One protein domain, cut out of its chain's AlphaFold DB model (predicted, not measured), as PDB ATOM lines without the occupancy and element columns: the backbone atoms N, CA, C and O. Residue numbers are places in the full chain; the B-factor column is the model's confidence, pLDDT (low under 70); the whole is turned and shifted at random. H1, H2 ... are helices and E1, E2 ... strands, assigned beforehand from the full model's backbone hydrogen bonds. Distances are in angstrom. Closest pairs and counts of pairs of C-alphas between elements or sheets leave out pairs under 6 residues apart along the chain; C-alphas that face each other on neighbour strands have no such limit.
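This is residues 66 to 170 of the 576 residues of the protein "Restin homolog [Apis mellifera]" of Lepeophtheirus salmonis (UniProt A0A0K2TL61). With little regular structure, this is a small, loosely formed, barrel-like sheet of strands E1 to E4, with long loops round it and helix H1 off to one side. E2 bends, and residues 151 to 152 pair with E1 beyond E4. The 105 printed residues run E1 E2 E3 E4 H1; the sheet, in that order, is an antiparallel meander, each strand pairing with the one before. Mixed in class, with 36 residues in named elements, it is compact: radius of gyration of the C-alphas 12.9 A, spans 34 by 29 by 26 A.

E2, residues 97 to 106, measures 22.0 A; E3, 113 to 119, 18.8 A. E1, 90 to 93, begins at C-alpha (-12.512, 0.338, -3.069). E4 is 143 to 146. H1, 159 to 169, measures 15.3 A and ends at C-alpha (11.019, -10.788, -17.281).

The sheet is strongly twisted; E2 bends by 79 degrees at residue 100. Three hairpins have backbone pairs within hydrogen-bond range: E1 and E2, N 91 and O 99, 2.8 A; E2 and E3, N 100 and O 118, 2.8 A; E3 and E4, N 117 and O 144, 2.9 A. H1 is not on the sheet; its every O i to N i+4 pair is within range.

The printed part has no cut. The links E3 to E4 and E4 to H1 are long. Residues 66 to 80, 111 and 162 to 170 are under pLDDT 70.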
ATOM      1  N   ALA A  66       4.400 -11.864   3.313       55.84
ATOM      2  CA  ALA A  66       3.630 -10.656   2.980       55.84
ATOM      3  C   ALA A  66       3.490 -10.422   1.460       55.84
ATOM      4  O   ALA A  66       2.716  -9.568   1.024       55.84
ATOM      5  N   GLY A  67       4.243 -11.159   0.636       52.97
ATOM      6  CA  GLY A  67       4.287 -10.989  -0.812       52.97
ATOM      7  C   GLY A  67       5.254  -9.917  -1.312       52.97
ATOM      8  O   GLY A  67       5.133  -9.487  -2.466       52.97
ATOM      9  N   VAL A  68       6.172  -9.476  -0.449       52.19
ATOM     10  CA  VAL A  68       7.128  -8.383  -0.655       52.19
ATOM     11  C   VAL A  68       8.476  -8.962  -1.092       52.19
ATOM     12  O   VAL A  68       9.364  -9.230  -0.283       52.19
ATOM     13  N   ASN A  69       8.642  -9.160  -2.401       41.69
ATOM     14  CA  ASN A  69       9.927  -9.567  -2.972       41.69
ATOM     15  C   ASN A  69      11.005  -8.505  -2.692       41.69
ATOM     16  O   ASN A  69      10.812  -7.330  -3.001       41.69
ATOM     17  N   ARG A  70      12.195  -8.917  -2.227       37.62
ATOM     18  CA  ARG A  70      13.372  -8.036  -2.055       37.62
ATOM     19  C   ARG A  70      14.057  -7.619  -3.376       37.62
ATOM     20  O   ARG A  70      15.273  -7.470  -3.438       37.62
ATOM     21  N   ARG A  71      13.279  -7.353  -4.428       33.47
ATOM     22  CA  ARG A  71      13.657  -6.368  -5.450       33.47
ATOM     23  C   ARG A  71      12.807  -5.124  -5.199       33.47
ATOM     24  O   ARG A  71      11.648  -5.123  -5.606       33.47
ATOM     25  N   PRO A  72      13.347  -4.075  -4.553       35.12
ATOM     26  CA  PRO A  72      12.639  -2.817  -4.376       35.12
ATOM     27  C   PRO A  72      12.658  -2.022  -5.688       35.12
ATOM     28  O   PRO A  72      13.132  -0.893  -5.721       35.12
ATOM     29  N   SER A  73      12.112  -2.588  -6.770       38.47
ATOM     30  CA  SER A  73      11.578  -1.742  -7.831       38.47
ATOM     31  C   SER A  73      10.347  -1.075  -7.242       38.47
ATOM     32  O   SER A  73       9.263  -1.657  -7.169       38.47
ATOM     33  N   ALA A  74      10.539   0.137  -6.735       39.06
ATOM     34  CA  ALA A  74       9.436   0.998  -6.368       39.06
ATOM     35  C   ALA A  74       8.887   1.576  -7.681       39.06
ATOM     36  O   ALA A  74       9.204   2.690  -8.080       39.06
ATOM     37  N   ALA A  75       8.200   0.713  -8.432       42.84
ATOM     38  CA  ALA A  75       7.818   0.957  -9.818       42.84
ATOM     39  C   ALA A  75       6.826   2.120  -9.946       42.84
ATOM     40  O   ALA A  75       6.835   2.882 -10.904       42.84
ATOM     41  N   GLN A  76       5.929   2.228  -8.981       51.41
ATOM     42  CA  GLN A  76       4.674   2.920  -9.172       51.41
ATOM     43  C   GLN A  76       4.280   3.552  -7.838       51.41
ATOM     44  O   GLN A  76       3.724   2.878  -6.974       51.41
ATOM     45  N   ILE A  77       4.589   4.847  -7.679       56.34
ATOM     46  CA  ILE A  77       3.584   5.735  -7.094       56.34
ATOM     47  C   ILE A  77       2.478   5.834  -8.137       56.34
ATOM     48  O   ILE A  77       2.757   6.091  -9.307       56.34
ATOM     49  N   LEU A  78       1.249   5.616  -7.696       56.06
ATOM     50  CA  LEU A  78       0.024   5.814  -8.457       56.06
ATOM     51  C   LEU A  78      -0.939   6.780  -7.743       56.06
ATOM     52  O   LEU A  78      -1.930   7.207  -8.322       56.06
ATOM     53  N   THR A  79      -0.676   7.111  -6.476       57.88
ATOM     54  CA  THR A  79      -1.438   8.076  -5.671       57.88
ATOM     55  C   THR A  79      -0.506   8.709  -4.635       57.88
ATOM     56  O   THR A  79       0.292   8.006  -4.010       57.88
ATOM     57  N   GLU A  80      -0.580  10.034  -4.479       49.34
ATOM     58  CA  GLU A  80       0.258  10.819  -3.553       49.34
ATOM     59  C   GLU A  80      -0.505  11.263  -2.299       49.34
ATOM     60  O   GLU A  80       0.091  11.391  -1.234       49.34
ATOM     61  N   ASP A  81      -1.823  11.436  -2.394       72.38
ATOM     62  CA  ASP A  81      -2.744  11.703  -1.286       72.38
ATOM     63  C   ASP A  81      -3.034  10.434  -0.463       72.38
ATOM     64  O   ASP A  81      -4.187  10.098  -0.189       72.38
ATOM     65  N   THR A  82      -1.980   9.719  -0.050       78.25
ATOM     66  CA  THR A  82      -2.070   8.461   0.715       78.25
ATOM     67  C   THR A  82      -2.911   8.597   1.977       78.25
ATOM     68  O   THR A  82      -3.713   7.721   2.284       78.25
ATOM     69  N   ASP A  83      -2.788   9.740   2.646       78.00
ATOM     70  CA  ASP A  83      -3.449  10.103   3.899       78.00
ATOM     71  C   ASP A  83      -4.982  10.223   3.756       78.00
ATOM     72  O   ASP A  83      -5.695  10.354   4.751       78.00
ATOM     73  N   SER A  84      -5.498  10.205   2.521       83.62
ATOM     74  CA  SER A  84      -6.933  10.240   2.218       83.62
ATOM     75  C   SER A  84      -7.577   8.857   2.078       83.62
ATOM     76  O   SER A  84      -8.805   8.781   2.024       83.62
ATOM     77  N   PHE A  85      -6.788   7.776   2.005       91.25
ATOM     78  CA  PHE A  85      -7.327   6.420   1.908       91.25
ATOM     79  C   PHE A  85      -7.966   5.976   3.227       91.25
ATOM     80  O   PHE A  85      -7.372   6.125   4.296       91.25
ATOM     81  N   ILE A  86      -9.148   5.359   3.157       92.62
ATOM     82  CA  ILE A  86      -9.864   4.866   4.345       92.62
ATOM     83  C   ILE A  86     -10.146   3.361   4.300       92.62
ATOM     84  O   ILE A  86     -10.343   2.752   3.249       92.62
ATOM     85  N   ILE A  87     -10.211   2.737   5.479       95.50
ATOM     86  CA  ILE A  87     -10.661   1.345   5.607       95.50
ATOM     87  C   ILE A  87     -12.119   1.258   5.128       95.50
ATOM     88  O   ILE A  87     -12.973   2.027   5.562       95.50
ATOM     89  N   GLY A  88     -12.394   0.314   4.227       94.62
ATOM     90  CA  GLY A  88     -13.661   0.178   3.510       94.62
ATOM     91  C   GLY A  88     -13.666   0.769   2.093       94.62
ATOM     92  O   GLY A  88     -14.590   0.472   1.340       94.62
ATOM     93  N   GLU A  89     -12.652   1.541   1.694       95.94
ATOM     94  CA  GLU A  89     -12.558   2.117   0.346       95.94
ATOM     95  C   GLU A  89     -12.206   1.062  -0.716       95.94
ATOM     96  O   GLU A  89     -11.406   0.153  -0.471       95.94
ATOM     97  N   THR A  90     -12.812   1.181  -1.900       97.38
ATOM     98  CA  THR A  90     -12.512   0.338  -3.069       97.38
ATOM     99  C   THR A  90     -11.329   0.923  -3.829       97.38
ATOM    100  O   THR A  90     -11.339   2.102  -4.173       97.38
ATOM    101  N   VAL A  91     -10.326   0.093  -4.113       95.62
ATOM    102  CA  VAL A  91      -9.053   0.492  -4.724       95.62
ATOM    103  C   VAL A  91      -8.536  -0.563  -5.702       95.62
ATOM    104  O   VAL A  91      -8.934  -1.728  -5.653       95.62
ATOM    105  N   TYR A  92      -7.601  -0.168  -6.562       93.06
ATOM    106  CA  TYR A  92      -6.865  -1.051  -7.462       93.06
ATOM    107  C   TYR A  92      -5.395  -1.108  -7.036       93.06
ATOM    108  O   TYR A  92      -4.696  -0.096  -7.023       93.06
ATOM    109  N   VAL A  93      -4.908  -2.299  -6.680       88.75
ATOM    110  CA  VAL A  93      -3.492  -2.523  -6.355       88.75
ATOM    111  C   VAL A  93      -2.691  -2.618  -7.652       88.75
ATOM    112  O   VAL A  93      -3.078  -3.336  -8.577       88.75
ATOM    113  N   ASP A  94      -1.583  -1.876  -7.722       81.81
ATOM    114  CA  ASP A  94      -0.751  -1.703  -8.923       81.81
ATOM    115  C   ASP A  94      -1.541  -1.188 -10.148       81.81
ATOM    116  O   ASP A  94      -1.164  -1.440 -11.291       81.81
ATOM    117  N   GLY A  95      -2.663  -0.491  -9.917       83.25
ATOM    118  CA  GLY A  95      -3.564   0.009 -10.962       83.25
ATOM    119  C   GLY A  95      -4.397  -1.070 -11.666       83.25
ATOM    120  O   GLY A  95      -5.128  -0.748 -12.598       83.25
ATOM    121  N   VAL A  96      -4.307  -2.337 -11.233       86.50
ATOM    122  CA  VAL A  96      -4.916  -3.495 -11.916       86.50
ATOM    123  C   VAL A  96      -5.828  -4.309 -10.996       86.50
ATOM    124  O   VAL A  96      -6.955  -4.624 -11.366       86.50
ATOM    125  N   GLN A  97      -5.365  -4.692  -9.802       92.06
ATOM    126  CA  GLN A  97      -6.076  -5.677  -8.977       92.06
ATOM    127  C   GLN A  97      -7.111  -5.001  -8.070       92.06
ATOM    128  O   GLN A  97      -6.753  -4.449  -7.029       92.06
ATOM    129  N   ARG A  98      -8.390  -5.055  -8.458       96.56
ATOM    130  CA  ARG A  98      -9.506  -4.484  -7.691       96.56
ATOM    131  C   ARG A  98      -9.694  -5.184  -6.338       96.56
ATOM    132  O   ARG A  98      -9.659  -6.414  -6.241       96.56
ATOM    133  N   GLY A  99      -9.918  -4.392  -5.299       97.56
ATOM    134  CA  GLY A  99     -10.168  -4.860  -3.941       97.56
ATOM    135  C   GLY A  99     -10.656  -3.752  -3.015       97.56
ATOM    136  O   GLY A  99     -10.868  -2.617  -3.436       97.56
ATOM    137  N   ARG A 100     -10.821  -4.077  -1.733       98.06
ATOM    138  CA  ARG A 100     -11.235  -3.147  -0.677       98.06
ATOM    139  C   ARG A 100     -10.193  -3.082   0.433       98.06
ATOM    140  O   ARG A 100      -9.684  -4.119   0.865       98.06
ATOM    141  N   ILE A 101      -9.883  -1.883   0.919       97.69
ATOM    142  CA  ILE A 101      -8.974  -1.700   2.057       97.69
ATOM    143  C   ILE A 101      -9.627  -2.273   3.322       97.69
ATOM    144  O   ILE A 101     -10.740  -1.896   3.679       97.69
ATOM    145  N   GLN A 102      -8.930  -3.171   4.019       97.81
ATOM    146  CA  GLN A 102      -9.364  -3.782   5.285       97.81
ATOM    147  C   GLN A 102      -8.435  -3.425   6.463       97.81
ATOM    148  O   GLN A 102      -8.796  -3.654   7.613       97.81
ATOM    149  N   PHE A 103      -7.248  -2.872   6.192       97.88
ATOM    150  CA  PHE A 103      -6.262  -2.435   7.184       97.88
ATOM    151  C   PHE A 103      -5.426  -1.274   6.624       97.88
ATOM    152  O   PHE A 103      -5.054  -1.317   5.452       97.88
ATOM    153  N   ILE A 104      -5.081  -0.296   7.465       93.44
ATOM    154  CA  ILE A 104      -4.043   0.720   7.216       93.44
ATOM    155  C   ILE A 104      -3.189   0.826   8.489       93.44
ATOM    156  O   ILE A 104      -3.746   0.865   9.588       93.44
ATOM    157  N   GLY A 105      -1.858   0.852   8.359       87.94
ATOM    158  CA  GLY A 105      -0.944   1.092   9.483       87.94
ATOM    159  C   GLY A 105       0.448   0.466   9.327       87.94
ATOM    160  O   GLY A 105       0.784  -0.119   8.295       87.94
ATOM    161  N   GLU A 106       1.275   0.570  10.369       84.44
ATOM    162  CA  GLU A 106       2.569  -0.129  10.442       84.44
ATOM    163  C   GLU A 106       2.404  -1.655  10.561       84.44
ATOM    164  O   GLU A 106       1.419  -2.156  11.108       84.44
ATOM    165  N   THR A 107       3.401  -2.423  10.105       87.19
ATOM    166  CA  THR A 107       3.372  -3.894  10.179       87.19
ATOM    167  C   THR A 107       4.631  -4.479  10.808       87.19
ATOM    168  O   THR A 107       5.723  -3.916  10.730       87.19
ATOM    169  N   LYS A 108       4.514  -5.679  11.397       80.38
ATOM    170  CA  LYS A 108       5.660  -6.386  12.003       80.38
ATOM    171  C   LYS A 108       6.593  -7.045  10.977       80.38
ATOM    172  O   LYS A 108       7.580  -7.661  11.377       80.38
ATOM    173  N   PHE A 109       6.277  -6.966   9.680       81.38
ATOM    174  CA  PHE A 109       7.113  -7.503   8.600       81.38
ATOM    175  C   PHE A 109       7.876  -6.419   7.823       81.38
ATOM    176  O   PHE A 109       8.935  -6.729   7.282       81.38
ATOM    177  N   GLY A 110       7.409  -5.163   7.791       73.25
ATOM    178  CA  GLY A 110       8.108  -4.071   7.108       73.25
ATOM    179  C   GLY A 110       7.776  -2.681   7.659       73.25
ATOM    180  O   GLY A 110       6.615  -2.362   7.888       73.25
ATOM    181  N   HIS A 111       8.803  -1.843   7.821       67.44
ATOM    182  CA  HIS A 111       8.701  -0.476   8.354       67.44
ATOM    183  C   HIS A 111       7.826   0.465   7.511       67.44
ATOM    184  O   HIS A 111       7.744   0.314   6.288       67.44
ATOM    185  N   GLY A 112       7.271   1.499   8.148       74.06
ATOM    186  CA  GLY A 112       6.374   2.464   7.512       74.06
ATOM    187  C   GLY A 112       5.005   1.862   7.200       74.06
ATOM    188  O   GLY A 112       4.751   0.689   7.472       74.06
ATOM    189  N   GLU A 113       4.124   2.663   6.613       81.19
ATOM    190  CA  GLU A 113       2.713   2.305   6.488       81.19
ATOM    191  C   GLU A 113       2.417   1.308   5.353       81.19
ATOM    192  O   GLU A 113       3.092   1.271   4.316       81.19
ATOM    193  N   TRP A 114       1.398   0.477   5.569       90.44
ATOM    194  CA  TRP A 114       0.888  -0.516   4.631       90.44
ATOM    195  C   TRP A 114      -0.633  -0.492   4.598       90.44
ATOM    196  O   TRP A 114      -1.280  -0.415   5.641       90.44
ATOM    197  N   ALA A 115      -1.188  -0.685   3.407       94.62
ATOM    198  CA  ALA A 115      -2.573  -1.067   3.224       94.62
ATOM    199  C   ALA A 115      -2.666  -2.596   3.140       94.62
ATOM    200  O   ALA A 115      -1.977  -3.231   2.336       94.62
ATOM    201  N   GLY A 116      -3.526  -3.184   3.966       97.19
ATOM    202  CA  GLY A 116      -4.002  -4.553   3.802       97.19
ATOM    203  C   GLY A 116      -5.288  -4.529   2.984       97.19
ATOM    204  O   GLY A 116      -6.288  -3.966   3.429       97.19
ATOM    205  N   VAL A 117      -5.253  -5.108   1.786       97.69
ATOM    206  CA  VAL A 117      -6.356  -5.087   0.819       97.69
ATOM    207  C   VAL A 117      -6.916  -6.496   0.648       97.69
ATOM    208  O   VAL A 117      -6.171  -7.466   0.497       97.69
ATOM    209  N   PHE A 118      -8.241  -6.593   0.663       97.88
ATOM    210  CA  PHE A 118      -9.003  -7.769   0.262       97.88
ATOM    211  C   PHE A 118      -9.352  -7.646  -1.223       97.88
ATOM    212  O   PHE A 118     -10.143  -6.784  -1.598       97.88
ATOM    213  N   LEU A 119      -8.726  -8.462  -2.069       97.38
ATOM    214  CA  LEU A 119      -8.993  -8.504  -3.506       97.38
ATOM    215  C   LEU A 119     -10.298  -9.245  -3.805       97.38
ATOM    216  O   LEU A 119     -10.655 -10.197  -3.112       97.38
ATOM    217  N   GLU A 120     -10.985  -8.844  -4.872       95.81
ATOM    218  CA  GLU A 120     -12.219  -9.514  -5.310       95.81
ATOM    219  C   GLU A 120     -11.940 -10.899  -5.924       95.81
ATOM    220  O   GLU A 120     -12.762 -11.807  -5.818       95.81
ATOM    221  N   GLU A 121     -10.749 -11.092  -6.497       95.44
ATOM    222  CA  GLU A 121     -10.284 -12.364  -7.057       95.44
ATOM    223  C   GLU A 121      -9.197 -13.026  -6.192       95.44
ATOM    224  O   GLU A 121      -8.404 -12.351  -5.529       95.44
ATOM    225  N   ALA A 122      -9.072 -14.357  -6.293       94.44
ATOM    226  CA  ALA A 122      -8.095 -15.191  -5.576       94.44
ATOM    227  C   ALA A 122      -6.630 -15.045  -6.077       94.44
ATOM    228  O   ALA A 122      -5.871 -16.024  -6.166       94.44
ATOM    229  N   LEU A 123      -6.237 -13.824  -6.448       90.06
ATOM    230  CA  LEU A 123      -4.917 -13.419  -6.949       90.06
ATOM    231  C   LEU A 123      -4.034 -12.759  -5.872       90.06
ATOM    232  O   LEU A 123      -2.929 -12.294  -6.167       90.06
ATOM    233  N   GLY A 124      -4.524 -12.698  -4.635       90.94
ATOM    234  CA  GLY A 124      -3.775 -12.305  -3.450       90.94
ATOM    235  C   GLY A 124      -2.797 -13.388  -2.991       90.94
ATOM    236  O   GLY A 124      -2.642 -14.450  -3.597       90.94
ATOM    237  N   LYS A 125      -2.093 -13.091  -1.900       89.44
ATOM    238  CA  LYS A 125      -0.909 -13.838  -1.441       89.44
ATOM    239  C   LYS A 125      -1.055 -14.396  -0.023       89.44
ATOM    240  O   LYS A 125      -0.292 -15.276   0.357       89.44
ATOM    241  N   ASN A 126      -2.028 -13.903   0.742       93.69
ATOM    242  CA  ASN A 126      -2.339 -14.328   2.106       93.69
ATOM    243  C   ASN A 126      -3.863 -14.310   2.358       93.69
ATOM    244  O   ASN A 126      -4.656 -14.203   1.421       93.69
ATOM    245  N   ASP A 127      -4.262 -14.462   3.618       96.06
ATOM    246  CA  ASP A 127      -5.639 -14.507   4.133       96.06
ATOM    247  C   ASP A 127      -5.929 -13.358   5.134       96.06
ATOM    248  O   ASP A 127      -6.802 -13.463   6.000       96.06
ATOM    249  N   GLY A 128      -5.128 -12.286   5.084       94.31
ATOM    250  CA  GLY A 128      -5.113 -11.197   6.065       94.31
ATOM    251  C   GLY A 128      -4.141 -11.392   7.240       94.31
ATOM    252  O   GLY A 128      -4.025 -10.500   8.092       94.31
ATOM    253  N   ALA A 129      -3.403 -12.508   7.288       95.62
ATOM    254  CA  ALA A 129      -2.282 -12.724   8.203       95.62
ATOM    255  C   ALA A 129      -0.915 -12.785   7.491       95.62
ATOM    256  O   ALA A 129      -0.813 -13.116   6.312       95.62
ATOM    257  N   VAL A 130       0.158 -12.470   8.226       90.81
ATOM    258  CA  VAL A 130       1.557 -12.666   7.803       90.81
ATOM    259  C   VAL A 130       2.354 -13.235   8.972       90.81
ATOM    260  O   VAL A 130       2.348 -12.672  10.072       90.81
ATOM    261  N   GLY A 131       3.060 -14.344   8.741       88.81
ATOM    262  CA  GLY A 131       3.721 -15.099   9.802       88.81
ATOM    263  C   GLY A 131       2.713 -15.518  10.876       88.81
ATOM    264  O   GLY A 131       1.744 -16.211  10.589       88.81
ATOM    265  N   ASN A 132       2.920 -15.067  12.115       89.81
ATOM    266  CA  ASN A 132       2.030 -15.326  13.253       89.81
ATOM    267  C   ASN A 132       1.167 -14.111  13.662       89.81
ATOM    268  O   ASN A 132       0.741 -14.028  14.814       89.81
ATOM    269  N   VAL A 133       0.943 -13.146  12.763       92.00
ATOM    270  CA  VAL A 133       0.160 -11.929  13.044       92.00
ATOM    271  C   VAL A 133      -0.974 -11.791  12.037       92.00
ATOM    272  O   VAL A 133      -0.723 -11.638  10.843       92.00
ATOM    273  N   ARG A 134      -2.217 -11.794  12.527       97.38
ATOM    274  CA  ARG A 134      -3.399 -11.404  11.751       97.38
ATOM    275  C   ARG A 134      -3.612  -9.892  11.852       97.38
ATOM    276  O   ARG A 134      -3.574  -9.351  12.953       97.38
ATOM    277  N   TYR A 135      -3.844  -9.242  10.713       96.81
ATOM    278  CA  TYR A 135      -4.166  -7.811  10.617       96.81
ATOM    279  C   TYR A 135      -5.621  -7.603  10.185       96.81
ATOM    280  O   TYR A 135      -6.292  -6.708  10.688       96.81
ATOM    281  N   PHE A 136      -6.121  -8.461   9.291       97.81
ATOM    282  CA  PHE A 136      -7.524  -8.524   8.886       97.81
ATOM    283  C   PHE A 136      -7.951  -9.977   8.621       97.81
ATOM    284  O   PHE A 136      -7.148 -10.909   8.725       97.81
ATOM    285  N   GLN A 137      -9.229 -10.190   8.313       97.19
ATOM    286  CA  GLN A 137      -9.765 -11.492   7.917       97.19
ATOM    287  C   GLN A 137     -10.299 -11.418   6.487       97.19
ATOM    288  O   GLN A 137     -11.049 -10.498   6.159       97.19
ATOM    289  N   CYS A 138      -9.925 -12.396   5.668       96.06
ATOM    290  CA  CYS A 138     -10.549 -12.706   4.385       96.06
ATOM    291  C   CYS A 138     -10.337 -14.188   4.033       96.06
ATOM    292  O   CYS A 138      -9.801 -14.962   4.833       96.06
ATOM    293  N   GLU A 139     -10.773 -14.580   2.842       96.38
ATOM    294  CA  GLU A 139     -10.529 -15.871   2.219       96.38
ATOM    295  C   GLU A 139      -9.034 -16.083   1.885       96.38
ATOM    296  O   GLU A 139      -8.313 -15.133   1.545       96.38
ATOM    297  N   PRO A 140      -8.538 -17.337   1.910       94.56
ATOM    298  CA  PRO A 140      -7.182 -17.653   1.470       94.56
ATOM    299  C   PRO A 140      -6.924 -17.190   0.033       94.56
ATOM    300  O   PRO A 140      -7.712 -17.470  -0.867       94.56
ATOM    301  N   ARG A 141      -5.783 -16.526  -0.191       94.25
ATOM    302  CA  ARG A 141      -5.391 -15.894  -1.468       94.25
ATOM    303  C   ARG A 141      -6.250 -14.701  -1.906       94.25
ATOM    304  O   ARG A 141      -6.122 -14.288  -3.053       94.25
ATOM    305  N   HIS A 142      -7.052 -14.093  -1.036       96.69
ATOM    306  CA  HIS A 142      -7.649 -12.782  -1.325       96.69
ATOM    307  C   HIS A 142      -6.908 -11.627  -0.635       96.69
ATOM    308  O   HIS A 142      -6.997 -10.485  -1.078       96.69
ATOM    309  N   GLY A 143      -6.133 -11.889   0.421       96.31
ATOM    310  CA  GLY A 143      -5.358 -10.860   1.114       96.31
ATOM    311  C   GLY A 143      -4.069 -10.484   0.377       96.31
ATOM    312  O   GLY A 143      -3.301 -11.350  -0.056       96.31
ATOM    313  N   VAL A 144      -3.790  -9.185   0.265       95.75
ATOM    314  CA  VAL A 144      -2.501  -8.644  -0.190       95.75
ATOM    315  C   VAL A 144      -2.100  -7.439   0.665       95.75
ATOM    316  O   VAL A 144      -2.953  -6.664   1.088       95.75
ATOM    317  N   PHE A 145      -0.800  -7.274   0.922       94.38
ATOM    318  CA  PHE A 145      -0.260  -6.053   1.523       94.38
ATOM    319  C   PHE A 145       0.467  -5.224   0.466       94.38
ATOM    320  O   PHE A 145       1.322  -5.734  -0.264       94.38
ATOM    321  N   ALA A 146       0.132  -3.941   0.407       88.50
ATOM    322  CA  ALA A 146       0.714  -2.962  -0.500       88.50
ATOM    323  C   ALA A 146       1.125  -1.699   0.269       88.50
ATOM    324  O   ALA A 146       0.656  -1.441   1.377       88.50
ATOM    325  N   ARG A 147       1.997  -0.886  -0.330       82.81
ATOM    326  CA  ARG A 147       2.158   0.512   0.087       82.81
ATOM    327  C   ARG A 147       0.942   1.304  -0.382       82.81
ATOM    328  O   ARG A 147       0.457   1.029  -1.475       82.81
ATOM    329  N   LEU A 148       0.502   2.301   0.386       83.31
ATOM    330  CA  LEU A 148      -0.645   3.137   0.008       83.31
ATOM    331  C   LEU A 148      -0.409   3.830  -1.344       83.31
ATOM    332  O   LEU A 148      -1.304   3.868  -2.176       83.31
ATOM    333  N   PHE A 149       0.832   4.241  -1.631       78.62
ATOM    334  CA  PHE A 149       1.199   4.816  -2.930       78.62
ATOM    335  C   PHE A 149       1.058   3.852  -4.127       78.62
ATOM    336  O   PHE A 149       1.141   4.305  -5.261       78.62
ATOM    337  N   ARG A 150       0.857   2.539  -3.914       80.69
ATOM    338  CA  ARG A 150       0.593   1.532  -4.969       80.69
ATOM    339  C   ARG A 150      -0.900   1.246  -5.167       80.69
ATOM    340  O   ARG A 150      -1.248   0.306  -5.880       80.69
ATOM    341  N   LEU A 151      -1.768   1.998  -4.499       86.75
ATOM    342  CA  LEU A 151      -3.211   1.960  -4.698       86.75
ATOM    343  C   LEU A 151      -3.629   3.070  -5.664       86.75
ATOM    344  O   LEU A 151      -2.976   4.108  -5.734       86.75
ATOM    345  N   THR A 152      -4.749   2.868  -6.349       86.44
ATOM    346  CA  THR A 152      -5.528   3.919  -7.023       86.44
ATOM    347  C   THR A 152      -7.014   3.740  -6.755       86.44
ATOM    348  O   THR A 152      -7.462   2.647  -6.415       86.44
ATOM    349  N   ARG A 153      -7.800   4.803  -6.953       90.00
ATOM    350  CA  ARG A 153      -9.275   4.746  -6.932       90.00
ATOM    351  C   ARG A 153      -9.872   4.195  -8.231       90.00
ATOM    352  O   ARG A 153     -10.936   3.585  -8.209       90.00
ATOM    353  N   GLU A 154      -9.161   4.365  -9.342       88.00
ATOM    354  CA  GLU A 154      -9.563   3.959 -10.695       88.00
ATOM    355  C   GLU A 154      -8.506   3.020 -11.313       88.00
ATOM    356  O   GLU A 154      -7.333   3.099 -10.932       88.00
ATOM    357  N   PRO A 155      -8.878   2.116 -12.239       86.44
ATOM    358  CA  PRO A 155      -7.915   1.263 -12.933       86.44
ATOM    359  C   PRO A 155      -7.046   2.084 -13.896       86.44
ATOM    360  O   PRO A 155      -7.487   3.098 -14.434       86.44
ATOM    361  N   ILE A 156      -5.824   1.621 -14.158       80.38
ATOM    362  CA  ILE A 156      -4.900   2.264 -15.101       80.38
ATOM    363  C   ILE A 156      -4.854   1.457 -16.403       80.38
ATOM    364  O   ILE A 156      -4.462   0.289 -16.406       80.38
ATOM    365  N   GLU A 157      -5.209   2.092 -17.520       79.62
ATOM    366  CA  GLU A 157      -5.138   1.480 -18.853       79.62
ATOM    367  C   GLU A 157      -3.703   1.030 -19.191       79.62
ATOM    368  O   GLU A 157      -2.743   1.789 -19.045       79.62
ATOM    369  N   GLY A 158      -3.541  -0.224 -19.630       71.19
ATOM    370  CA  GLY A 158      -2.243  -0.815 -19.985       71.19
ATOM    371  C   GLY A 158      -1.331  -1.173 -18.802       71.19
ATOM    372  O   GLY A 158      -0.228  -1.691 -19.012       71.19
ATOM    373  N   ALA A 159      -1.748  -0.938 -17.551       72.00
ATOM    374  CA  ALA A 159      -0.975  -1.364 -16.381       72.00
ATOM    375  C   ALA A 159      -0.926  -2.895 -16.233       72.00
ATOM    376  O   ALA A 159       0.024  -3.427 -15.662       72.00
ATOM    377  N   ASP A 160      -1.900  -3.611 -16.791       72.88
ATOM    378  CA  ASP A 160      -1.940  -5.069 -16.903       72.88
ATOM    379  C   ASP A 160      -0.830  -5.611 -17.817       72.88
ATOM    380  O   ASP A 160      -0.149  -6.575 -17.449       72.88
ATOM    381  N   ASP A 161      -0.581  -4.948 -18.947       70.38
ATOM    382  CA  ASP A 161       0.511  -5.247 -19.877       70.38
ATOM    383  C   ASP A 161       1.878  -5.002 -19.214       70.38
ATOM    384  O   ASP A 161       2.753  -5.876 -19.208       70.38
ATOM    385  N   VAL A 162       2.047  -3.844 -18.559       67.19
ATOM    386  CA  VAL A 162       3.268  -3.491 -17.806       67.19
ATOM    387  C   VAL A 162       3.526  -4.491 -16.675       67.19
ATOM    388  O   VAL A 162       4.630  -5.032 -16.552       67.19
ATOM    389  N   LEU A 163       2.505  -4.799 -15.873       68.38
ATOM    390  CA  LEU A 163       2.589  -5.753 -14.769       68.38
ATOM    391  C   LEU A 163       2.877  -7.177 -15.273       68.38
ATOM    392  O   LEU A 163       3.603  -7.927 -14.616       68.38
ATOM    393  N   SER A 164       2.361  -7.556 -16.444       67.31
ATOM    394  CA  SER A 164       2.629  -8.851 -17.082       67.31
ATOM    395  C   SER A 164       4.055  -8.947 -17.623       67.31
ATOM    396  O   SER A 164       4.713  -9.972 -17.425       67.31
ATOM    397  N   GLN A 165       4.590  -7.876 -18.215       60.28
ATOM    398  CA  GLN A 165       6.001  -7.797 -18.605       60.28
ATOM    399  C   GLN A 165       6.921  -7.886 -17.375       60.28
ATOM    400  O   GLN A 165       7.834  -8.716 -17.362       60.28
ATOM    401  N   MET A 166       6.632  -7.141 -16.300       56.62
ATOM    402  CA  MET A 166       7.388  -7.221 -15.040       56.62
ATOM    403  C   MET A 166       7.321  -8.609 -14.385       56.62
ATOM    404  O   MET A 166       8.326  -9.084 -13.857       56.62
ATOM    405  N   LYS A 167       6.173  -9.302 -14.441       59.59
ATOM    406  CA  LYS A 167       6.036 -10.696 -13.971       59.59
ATOM    407  C   LYS A 167       6.846 -11.685 -14.820       59.59
ATOM    408  O   LYS A 167       7.400 -12.633 -14.271       59.59
ATOM    409  N   LYS A 168       6.910 -11.478 -16.140       51.12
ATOM    410  CA  LYS A 168       7.525 -12.405 -17.108       51.12
ATOM    411  C   LYS A 168       9.049 -12.285 -17.204       51.12
ATOM    412  O   LYS A 168       9.718 -13.300 -17.380       51.12
ATOM    413  N   TYR A 169       9.587 -11.072 -17.099       45.06
ATOM    414  CA  TYR A 169      11.019 -10.788 -17.281       45.06
ATOM    415  C   TYR A 169      11.712 -10.292 -16.002       45.06
ATOM    416  O   TYR A 169      12.932 -10.140 -15.972       45.06
ATOM    417  N   GLY A 170      10.953 -10.038 -14.932       42.22
ATOM    418  CA  GLY A 170      11.431  -9.255 -13.799       42.22
ATOM    419  C   GLY A 170      11.572  -7.771 -14.157       42.22
ATOM    420  O   GLY A 170      11.241  -7.327 -15.254       42.22
TER     421      GLY A 170